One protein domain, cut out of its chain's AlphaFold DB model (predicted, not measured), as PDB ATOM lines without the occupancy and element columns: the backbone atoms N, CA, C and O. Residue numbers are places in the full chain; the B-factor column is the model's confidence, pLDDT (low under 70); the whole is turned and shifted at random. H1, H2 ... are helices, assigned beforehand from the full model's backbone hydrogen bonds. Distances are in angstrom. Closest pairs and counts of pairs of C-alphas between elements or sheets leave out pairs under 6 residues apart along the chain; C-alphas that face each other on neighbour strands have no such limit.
ATOM      1  N   THR A 418     137.770 -46.913 -22.447       96.06
ATOM      2  CA  THR A 418     138.780 -47.961 -22.229       96.06
ATOM      3  C   THR A 418     138.337 -49.341 -22.697       96.06
ATOM      4  O   THR A 418     139.186 -50.194 -22.952       96.06
ATOM      5  N   THR A 419     137.029 -49.557 -22.855       97.50
ATOM      6  CA  THR A 419     136.461 -50.816 -23.356       97.50
ATOM      7  C   THR A 419     135.688 -50.613 -24.655       97.50
ATOM      8  O   THR A 419     135.251 -49.501 -24.968       97.50
ATOM      9  N   ALA A 420     135.487 -51.697 -25.411       96.31
ATOM     10  CA  ALA A 420     134.686 -51.680 -26.632       96.31
ATOM     11  C   ALA A 420     133.248 -51.197 -26.375       96.31
ATOM     12  O   ALA A 420     132.690 -50.481 -27.201       96.31
ATOM     13  N   GLU A 421     132.656 -51.523 -25.224       97.50
ATOM     14  CA  GLU A 421     131.322 -51.053 -24.836       97.50
ATOM     15  C   GLU A 421     131.297 -49.541 -24.583       97.50
ATOM     16  O   GLU A 421     130.404 -48.847 -25.075       97.50
ATOM     17  N   GLU A 422     132.276 -49.018 -23.834       98.06
ATOM     18  CA  GLU A 422     132.405 -47.580 -23.565       98.06
ATOM     19  C   GLU A 422     132.624 -46.802 -24.865       98.06
ATOM     20  O   GLU A 422     131.939 -45.809 -25.112       98.06
ATOM     21  N   MET A 423     133.526 -47.295 -25.716       97.94
ATOM     22  CA  MET A 423     133.843 -46.684 -27.005       97.94
ATOM     23  C   MET A 423     132.643 -46.750 -27.945       97.94
ATOM     24  O   MET A 423     132.287 -45.745 -28.550       97.94
ATOM     25  N   SER A 424     131.960 -47.893 -28.030       97.25
ATOM     26  CA  SER A 424     130.754 -48.039 -28.847       97.25
ATOM     27  C   SER A 424     129.687 -47.025 -28.440       97.25
ATOM     28  O   SER A 424     129.150 -46.316 -29.291       97.25
ATOM     29  N   LYS A 425     129.428 -46.887 -27.134       96.56
ATOM     30  CA  LYS A 425     128.473 -45.904 -26.614       96.56
ATOM     31  C   LYS A 425     128.906 -44.466 -26.916       96.56
ATOM     32  O   LYS A 425     128.065 -43.655 -27.300       96.56
ATOM     33  N   ALA A 426     130.190 -44.152 -26.746       96.38
ATOM     34  CA  ALA A 426     130.734 -42.828 -27.023       96.38
ATOM     35  C   ALA A 426     130.653 -42.471 -28.517       96.38
ATOM     36  O   ALA A 426     130.251 -41.361 -28.846       96.38
ATOM     37  N   LEU A 427     130.947 -43.416 -29.414       94.94
ATOM     38  CA  LEU A 427     130.842 -43.234 -30.863       94.94
ATOM     39  C   LEU A 427     129.395 -43.046 -31.320       94.94
ATOM     40  O   LEU A 427     129.138 -42.149 -32.113       94.94
ATOM     41  N   VAL A 428     128.440 -43.817 -30.777       93.81
ATOM     42  CA  VAL A 428     127.006 -43.600 -31.053       93.81
ATOM     43  C   VAL A 428     126.583 -42.188 -30.639       93.81
ATOM     44  O   VAL A 428     125.872 -41.515 -31.381       93.81
ATOM     45  N   ALA A 429     127.011 -41.731 -29.460       92.69
ATOM     46  CA  ALA A 429     126.685 -40.391 -28.981       92.69
ATOM     47  C   ALA A 429     127.366 -39.293 -29.816       92.69
ATOM     48  O   ALA A 429     126.733 -38.285 -30.118       92.69
ATOM     49  N   LEU A 430     128.630 -39.495 -30.207       92.31
ATOM     50  CA  LEU A 430     129.377 -38.571 -31.059       92.31
ATOM     51  C   LEU A 430     128.710 -38.428 -32.430       92.31
ATOM     52  O   LEU A 430     128.473 -37.311 -32.871       92.31
ATOM     53  N   GLU A 431     128.373 -39.546 -33.068       90.25
ATOM     54  CA  GLU A 431     127.698 -39.598 -34.364       90.25
ATOM     55  C   GLU A 431     126.319 -38.932 -34.324       90.25
ATOM     56  O   GLU A 431     125.997 -38.142 -35.205       90.25
ATOM     57  N   ALA A 432     125.533 -39.181 -33.271       87.62
ATOM     58  CA  ALA A 432     124.245 -38.515 -33.071       87.62
ATOM     59  C   ALA A 432     124.373 -36.993 -32.863       87.62
ATOM     60  O   ALA A 432     123.412 -36.262 -33.093       87.62
ATOM     61  N   GLY A 433     125.540 -36.521 -32.413       82.75
ATOM     62  CA  GLY A 433     125.857 -35.104 -32.232       82.75
ATOM     63  C   GLY A 433     126.372 -34.396 -33.490       82.75
ATOM     64  O   GLY A 433     126.650 -33.201 -33.415       82.75
ATOM     65  N   GLN A 434     126.518 -35.093 -34.621       81.06
ATOM     66  CA  GLN A 434     126.939 -34.512 -35.900       81.06
ATOM     67  C   GLN A 434     125.780 -34.498 -36.909       81.06
ATOM     68  O   GLN A 434     124.943 -35.395 -36.921       81.06
ATOM     69  N   GLU A 435     125.743 -33.503 -37.805       68.00
ATOM     70  CA  GLU A 435     124.695 -33.407 -38.843       68.00
ATOM     71  C   GLU A 435     124.759 -34.545 -39.882       68.00
ATOM     72  O   GLU A 435     123.767 -34.831 -40.554       68.00
ATOM     73  N   ASN A 436     125.905 -35.226 -39.992       61.50
ATOM     74  CA  ASN A 436     126.119 -36.338 -40.913       61.50
ATOM     75  C   ASN A 436     126.272 -37.648 -40.135       61.50
ATOM     76  O   ASN A 436     127.371 -37.993 -39.700       61.50
ATOM     77  N   ALA A 437     125.171 -38.389 -39.991       60.84
ATOM     78  CA  ALA A 437     125.213 -39.750 -39.469       60.84
ATOM     79  C   ALA A 437     126.130 -40.615 -40.348       60.84
ATOM     80  O   ALA A 437     126.026 -40.618 -41.579       60.84
ATOM     81  N   THR A 438     127.040 -41.345 -39.715       67.50
ATOM     82  CA  THR A 438     127.863 -42.342 -40.388       67.50
ATOM     83  C   THR A 438     127.080 -43.651 -40.568       67.50
ATOM     84  O   THR A 438     125.875 -43.743 -40.333       67.50
ATOM     85  N   THR A 439     127.744 -44.706 -41.039       81.50
ATOM     86  CA  THR A 439     127.151 -46.049 -41.098       81.50
ATOM     87  C   THR A 439     127.249 -46.805 -39.770       81.50
ATOM     88  O   THR A 439     126.650 -47.874 -39.648       81.50
ATOM     89  N   PHE A 440     127.952 -46.278 -38.761       92.06
ATOM     90  CA  PHE A 440     128.206 -46.982 -37.504       92.06
ATOM     91  C   PHE A 440     126.937 -47.234 -36.689       92.06
ATOM     92  O   PHE A 440     126.724 -48.362 -36.235       92.06
ATOM     93  N   THR A 441     126.032 -46.256 -36.565       90.44
ATOM     94  CA  THR A 441     124.749 -46.473 -35.875       90.44
ATOM     95  C   THR A 441     123.883 -47.565 -36.507       90.44
ATOM     96  O   THR A 441     123.067 -48.155 -35.794       90.44
ATOM     97  N   ASN A 442     124.082 -47.889 -37.790       90.31
ATOM     98  CA  ASN A 442     123.311 -48.909 -38.511       90.31
ATOM     99  C   ASN A 442     123.844 -50.338 -38.325       90.31
ATOM    100  O   ASN A 442     123.161 -51.289 -38.696       90.31
ATOM    101  N   LEU A 443     125.033 -50.498 -37.740       92.69
ATOM    102  CA  LEU A 443     125.602 -51.803 -37.418       92.69
ATOM    103  C   LEU A 443     124.819 -52.499 -36.293       92.69
ATOM    104  O   LEU A 443     124.246 -51.847 -35.404       92.69
ATOM    105  N   THR A 444     124.835 -53.833 -36.285       93.62
ATOM    106  CA  THR A 444     124.293 -54.616 -35.167       93.62
ATOM    107  C   THR A 444     125.111 -54.386 -33.890       93.62
ATOM    108  O   THR A 444     126.230 -53.870 -33.919       93.62
ATOM    109  N   SER A 445     124.572 -54.768 -32.729       94.19
ATOM    110  CA  SER A 445     125.262 -54.569 -31.446       94.19
ATOM    111  C   SER A 445     126.645 -55.227 -31.404       94.19
ATOM    112  O   SER A 445     127.586 -54.616 -30.907       94.19
ATOM    113  N   GLN A 446     126.785 -56.438 -31.953       93.56
ATOM    114  CA  GLN A 446     128.066 -57.146 -31.980       93.56
ATOM    115  C   GLN A 446     129.063 -56.460 -32.921       93.56
ATOM    116  O   GLN A 446     130.219 -56.248 -32.563       93.56
ATOM    117  N   GLU A 447     128.604 -56.041 -34.099       94.50
ATOM    118  CA  GLU A 447     129.431 -55.319 -35.067       94.50
ATOM    119  C   GLU A 447     129.938 -53.985 -34.516       94.50
ATOM    120  O   GLU A 447     131.095 -53.625 -34.733       94.50
ATOM    121  N   LYS A 448     129.102 -53.268 -33.756       95.88
ATOM    122  CA  LYS A 448     129.501 -52.027 -33.083       95.88
ATOM    123  C   LYS A 448     130.620 -52.249 -32.075       95.88
ATOM    124  O   LYS A 448     131.506 -51.404 -31.997       95.88
ATOM    125  N   LEU A 449     130.598 -53.352 -31.324       96.69
ATOM    126  CA  LEU A 449     131.665 -53.685 -30.374       96.69
ATOM    127  C   LEU A 449     132.971 -54.023 -31.098       96.69
ATOM    128  O   LEU A 449     134.028 -53.537 -30.708       96.69
ATOM    129  N   GLU A 450     132.899 -54.792 -32.184       95.12
ATOM    130  CA  GLU A 450     134.072 -55.124 -32.999       95.12
ATOM    131  C   GLU A 450     134.697 -53.869 -33.617       95.12
ATOM    132  O   GLU A 450     135.900 -53.652 -33.497       95.12
ATOM    133  N   VAL A 451     133.880 -52.998 -34.213       96.50
ATOM    134  CA  VAL A 451     134.346 -51.718 -34.761       96.50
ATOM    135  C   VAL A 451     134.895 -50.813 -33.657       96.50
ATOM    136  O   VAL A 451     135.968 -50.244 -33.827       96.50
ATOM    137  N   ALA A 452     134.232 -50.719 -32.502       97.31
ATOM    138  CA  ALA A 452     134.710 -49.924 -31.372       97.31
ATOM    139  C   ALA A 452     136.069 -50.411 -30.842       97.31
ATOM    140  O   ALA A 452     136.929 -49.592 -30.523       97.31
ATOM    141  N   GLN A 453     136.300 -51.726 -30.802       95.69
ATOM    142  CA  GLN A 453     137.596 -52.291 -30.423       95.69
ATOM    143  C   GLN A 453     138.706 -51.894 -31.407       95.69
ATOM    144  O   GLN A 453     139.818 -51.574 -30.982       95.69
ATOM    145  N   ILE A 454     138.405 -51.863 -32.709       96.38
ATOM    146  CA  ILE A 454     139.345 -51.401 -33.739       96.38
ATOM    147  C   ILE A 454     139.609 -49.898 -33.592       96.38
ATOM    148  O   ILE A 454     140.754 -49.470 -33.681       96.38
ATOM    149  N   VAL A 455     138.584 -49.089 -33.305       96.88
ATOM    150  CA  VAL A 455     138.747 -47.643 -33.072       96.88
ATOM    151  C   VAL A 455     139.628 -47.367 -31.854       96.88
ATOM    152  O   VAL A 455     140.452 -46.459 -31.911       96.88
ATOM    153  N   ILE A 456     139.522 -48.164 -30.781       96.50
ATOM    154  CA  ILE A 456     140.453 -48.087 -29.643       96.50
ATOM    155  C   ILE A 456     141.887 -48.333 -30.110       96.50
ATOM    156  O   ILE A 456     142.766 -47.559 -29.754       96.50
ATOM    157  N   ALA A 457     142.127 -49.362 -30.928       94.06
ATOM    158  CA  ALA A 457     143.464 -49.646 -31.449       94.06
ATOM    159  C   ALA A 457     143.992 -48.505 -32.341       94.06
ATOM    160  O   ALA A 457     145.136 -48.088 -32.176       94.06
ATOM    161  N   ILE A 458     143.148 -47.947 -33.221       95.00
ATOM    162  CA  ILE A 458     143.492 -46.785 -34.060       95.00
ATOM    163  C   ILE A 458     143.850 -45.581 -33.183       95.00
ATOM    164  O   ILE A 458     144.885 -44.955 -33.400       95.00
ATOM    165  N   ARG A 459     143.021 -45.272 -32.178       96.38
ATOM    166  CA  ARG A 459     143.267 -44.180 -31.234       96.38
ATOM    167  C   ARG A 459     144.578 -44.397 -30.487       96.38
ATOM    168  O   ARG A 459     145.404 -43.497 -30.428       96.38
ATOM    169  N   ASP A 460     144.782 -45.581 -29.923       95.00
ATOM    170  CA  ASP A 460     145.932 -45.893 -29.073       95.00
ATOM    171  C   ASP A 460     147.262 -45.935 -29.846       95.00
ATOM    172  O   ASP A 460     148.322 -45.801 -29.226       95.00
ATOM    173  N   ALA A 461     147.204 -46.077 -31.174       92.75
ATOM    174  CA  ALA A 461     148.343 -45.968 -32.083       92.75
ATOM    175  C   ALA A 461     148.728 -44.513 -32.426       92.75
ATOM    176  O   ALA A 461     149.780 -44.295 -33.027       92.75
ATOM    177  N   ILE A 462     147.919 -43.512 -32.051       93.88
ATOM    178  CA  ILE A 462     148.242 -42.095 -32.265       93.88
ATOM    179  C   ILE A 462     149.438 -41.711 -31.387       93.88
ATOM    180  O   ILE A 462     149.354 -41.708 -30.154       93.88
ATOM    181  N   GLU A 463     150.547 -41.348 -32.029       92.38
ATOM    182  CA  GLU A 463     151.731 -40.791 -31.376       92.38
ATOM    183  C   GLU A 463     151.595 -39.271 -31.189       92.38
ATOM    184  O   GLU A 463     150.879 -38.592 -31.922       92.38
ATOM    185  N   ALA A 464     152.280 -38.715 -30.187       88.00
ATOM    186  CA  ALA A 464     152.269 -37.272 -29.961       88.00
ATOM    187  C   ALA A 464     153.104 -36.552 -31.033       88.00
ATOM    188  O   ALA A 464     154.305 -36.800 -31.151       88.00
ATOM    189  N   GLU A 465     152.495 -35.605 -31.745       81.50
ATOM    190  CA  GLU A 465     153.174 -34.757 -32.728       81.50
ATOM    191  C   GLU A 465     152.686 -33.304 -32.611       81.50
ATOM    192  O   GLU A 465     151.501 -33.003 -32.755       81.50
ATOM    193  N   GLY A 466     153.605 -32.373 -32.335       82.00
ATOM    194  CA  GLY A 466     153.260 -30.959 -32.156       82.00
ATOM    195  C   GLY A 466     152.327 -30.724 -30.961       82.00
ATOM    196  O   GLY A 466     152.709 -30.989 -29.823       82.00
ATOM    197  N   GLU A 467     151.129 -30.189 -31.223       75.81
ATOM    198  CA  GLU A 467     150.075 -29.974 -30.214       75.81
ATOM    199  C   GLU A 467     149.142 -31.188 -30.038       75.81
ATOM    200  O   GLU A 467     148.348 -31.214 -29.095       75.81
ATOM    201  N   ALA A 468     149.244 -32.209 -30.899       80.75
ATOM    202  CA  ALA A 468     148.459 -33.431 -30.771       80.75
ATOM    203  C   ALA A 468     148.975 -34.286 -29.606       80.75
ATOM    204  O   ALA A 468     150.175 -34.546 -29.468       80.75
ATOM    205  N   LYS A 469     148.052 -34.746 -28.761       84.62
ATOM    206  CA  LYS A 469     148.362 -35.667 -27.667       84.62
ATOM    207  C   LYS A 469     148.349 -37.101 -28.183       84.62
ATOM    208  O   LYS A 469     147.491 -37.473 -28.976       84.62
ATOM    209  N   ALA A 470     149.278 -37.915 -27.687       89.88
ATOM    210  CA  ALA A 470     149.246 -39.346 -27.950       89.88
ATOM    211  C   ALA A 470     147.951 -39.956 -27.397       89.88
ATOM    212  O   ALA A 470     147.512 -39.578 -26.308       89.88
ATOM    213  N   LYS A 471     147.404 -40.945 -28.108       93.62
ATOM    214  CA  LYS A 471     146.195 -41.691 -27.724       93.62
ATOM    215  C   LYS A 471     144.906 -40.872 -27.618       93.62
ATOM    216  O   LYS A 471     143.976 -41.277 -26.926       93.62
ATOM    217  N   GLU A 472     144.828 -39.743 -28.311       95.06
ATOM    218  CA  GLU A 472     143.627 -38.913 -28.377       95.06
ATOM    219  C   GLU A 472     143.366 -38.505 -29.831       95.06
ATOM    220  O   GLU A 472     144.282 -38.112 -30.553       95.06
ATOM    221  N   PHE A 473     142.109 -38.564 -30.266       95.19
ATOM    222  CA  PHE A 473     141.686 -37.906 -31.497       95.19
ATOM    223  C   PHE A 473     141.682 -36.390 -31.293       95.19
ATOM    224  O   PHE A 473     141.242 -35.902 -30.247       95.19
ATOM    225  N   ALA A 474     142.161 -35.656 -32.298       91.88
ATOM    226  CA  ALA A 474     142.278 -34.200 -32.244       91.88
ATOM    227  C   ALA A 474     140.913 -33.491 -32.243       91.88
ATOM    228  O   ALA A 474     140.736 -32.490 -31.551       91.88
ATOM    229  N   ASP A 475     139.951 -34.025 -32.996       91.38
ATOM    230  CA  ASP A 475     138.603 -33.489 -33.150       91.38
ATOM    231  C   ASP A 475     137.589 -34.609 -33.468       91.38
ATOM    232  O   ASP A 475     137.938 -35.791 -33.584       91.38
ATOM    233  N   ALA A 476     136.308 -34.236 -33.563       90.69
ATOM    234  CA  ALA A 476     135.221 -35.161 -33.883       90.69
ATOM    235  C   ALA A 476     135.367 -35.784 -35.282       90.69
ATOM    236  O   ALA A 476     135.050 -36.962 -35.453       90.69
ATOM    237  N   ASP A 477     135.889 -35.033 -36.256       90.06
ATOM    238  CA  ASP A 477     136.085 -35.509 -37.627       90.06
ATOM    239  C   ASP A 477     137.170 -36.588 -37.686       90.06
ATOM    240  O   ASP A 477     136.998 -37.599 -38.363       90.06
ATOM    241  N   ALA A 478     138.258 -36.440 -36.927       92.38
ATOM    242  CA  ALA A 478     139.301 -37.452 -36.794       92.38
ATOM    243  C   ALA A 478     138.763 -38.736 -36.141       92.38
ATOM    244  O   ALA A 478     139.053 -39.840 -36.613       92.38
ATOM    245  N   ALA A 479     137.942 -38.603 -35.094       94.12
ATOM    246  CA  ALA A 479     137.303 -39.742 -34.439       94.12
ATOM    247  C   ALA A 479     136.328 -40.481 -35.377       94.12
ATOM    248  O   ALA A 479     136.377 -41.707 -35.478       94.12
ATOM    249  N   LEU A 480     135.477 -39.761 -36.115       92.50
ATOM    250  CA  LEU A 480     134.564 -40.367 -37.094       92.50
ATOM    251  C   LEU A 480     135.298 -40.892 -38.335       92.50
ATOM    252  O   LEU A 480     134.909 -41.914 -38.906       92.50
ATOM    253  N   GLY A 481     136.398 -40.256 -38.729       92.56
ATOM    254  CA  GLY A 481     137.303 -40.731 -39.771       92.56
ATOM    255  C   GLY A 481     137.911 -42.089 -39.423       92.56
ATOM    256  O   GLY A 481     137.939 -42.978 -40.276       92.56
ATOM    257  N   ALA A 482     138.303 -42.306 -38.163       94.94
ATOM    258  CA  ALA A 482     138.776 -43.605 -37.678       94.94
ATOM    259  C   ALA A 482     137.717 -44.713 -37.788       94.94
ATOM    260  O   ALA A 482     138.058 -45.889 -37.881       94.94
ATOM    261  N   VAL A 483     136.433 -44.356 -37.826       94.94
ATOM    262  CA  VAL A 483     135.331 -45.297 -38.051       94.94
ATOM    263  C   VAL A 483     135.099 -45.543 -39.547       94.94
ATOM    264  O   VAL A 483     134.942 -46.690 -39.968       94.94
ATOM    265  N   THR A 484     135.089 -44.478 -40.353       92.50
ATOM    266  CA  THR A 484     134.436 -44.469 -41.675       92.50
ATOM    267  C   THR A 484     135.354 -44.349 -42.882       92.50
ATOM    268  O   THR A 484     134.889 -44.594 -43.995       92.50
ATOM    269  N   THR A 485     136.625 -43.972 -42.701       92.38
ATOM    270  CA  THR A 485     137.526 -43.716 -43.834       92.38
ATOM    271  C   THR A 485     137.583 -44.938 -44.744       92.38
ATOM    272  O   THR A 485     137.788 -46.066 -44.290       92.38
TER     273      THR A 485
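What this domain is: This is residues 418 to 485 of the 569 residues of an uncharacterized protein of Clostridium cochlearium (UniProt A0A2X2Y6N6). A long helix, H2, makes one side of the domain; H1 crosses it about at right angles, its first residue next to the middle part of H2, and the two make a rough T. The short last helix, H3, lies to the same side of H2 as the far end of H1 and packs on H2 with its later residues, while the link of residues 461 to 475 makes a wide loop beyond the last end of H2 and folds back to H3. The printed part has 68 residues with three named helices, H1, H2 and H3 in that order along the chain, and no named strand; its class is all helix. It is compact, with a radius of gyration of the C-alphas of 11.7 A, and the C-alphas span 37 by 25 by 18 A.

How they stand to each other: The longest helix is H2, residues 445 to 460, and it touches H1, residues 420 to 432. Their closest C-alphas, those of Ala 420 and Gln 453, are 4.8 A apart, and their lines are about perpendicular, at 86 degrees. H2 also touches H3, residues 476 to 484, where the closest C-alphas are those of Val 455 and Ala 482, 6.1 A apart. H2 and H3 run opposite ways at a steep tilt of 58 degrees. H1 and H3 only just touch, with 3 pairs of C-alphas within 8 A, and H1 does so with residues 427 to 431 alone; the closest C-alphas are those of Leu 430 and Ala 476, 7.3 A apart. These two run opposite ways at a steep tilt of 65 degrees. The helix packing is mostly crossed, with no touching pair at a shallow tilt. In H1 and H2 every O i to N i+4 pair is within hydrogen-bond range; in H3 4 of 5 are.

Where its parts are: H2 runs 22.5 A from C-alpha 445 at (125.262, -54.569, -31.446) to C-alpha 460 at (145.932, -45.893, -29.073). H1 measures 18.0 A from first to last C-alpha and begins with C-alpha 420 at (134.686, -51.680, -26.632). H3 measures 12.2 A and ends with C-alpha 484 at (134.436, -44.469, -41.675).

The domain as a whole: The two C-alphas farthest apart, those of Thr 444 and Gly 466, are 37.5 A from each other. The C-alphas of Thr 418 and Thr 485, the first and last printed, are 22.1 A apart. The printed part has no cut. Both links are long: 12 residues, 433 to 444, lie between H1 and H2, and 15 residues, 461 to 475, between H2 and H3. The mean pLDDT of the printed part is 90.8, and the model's confidence is under 70 at residues 435 to 438, in the first of these links.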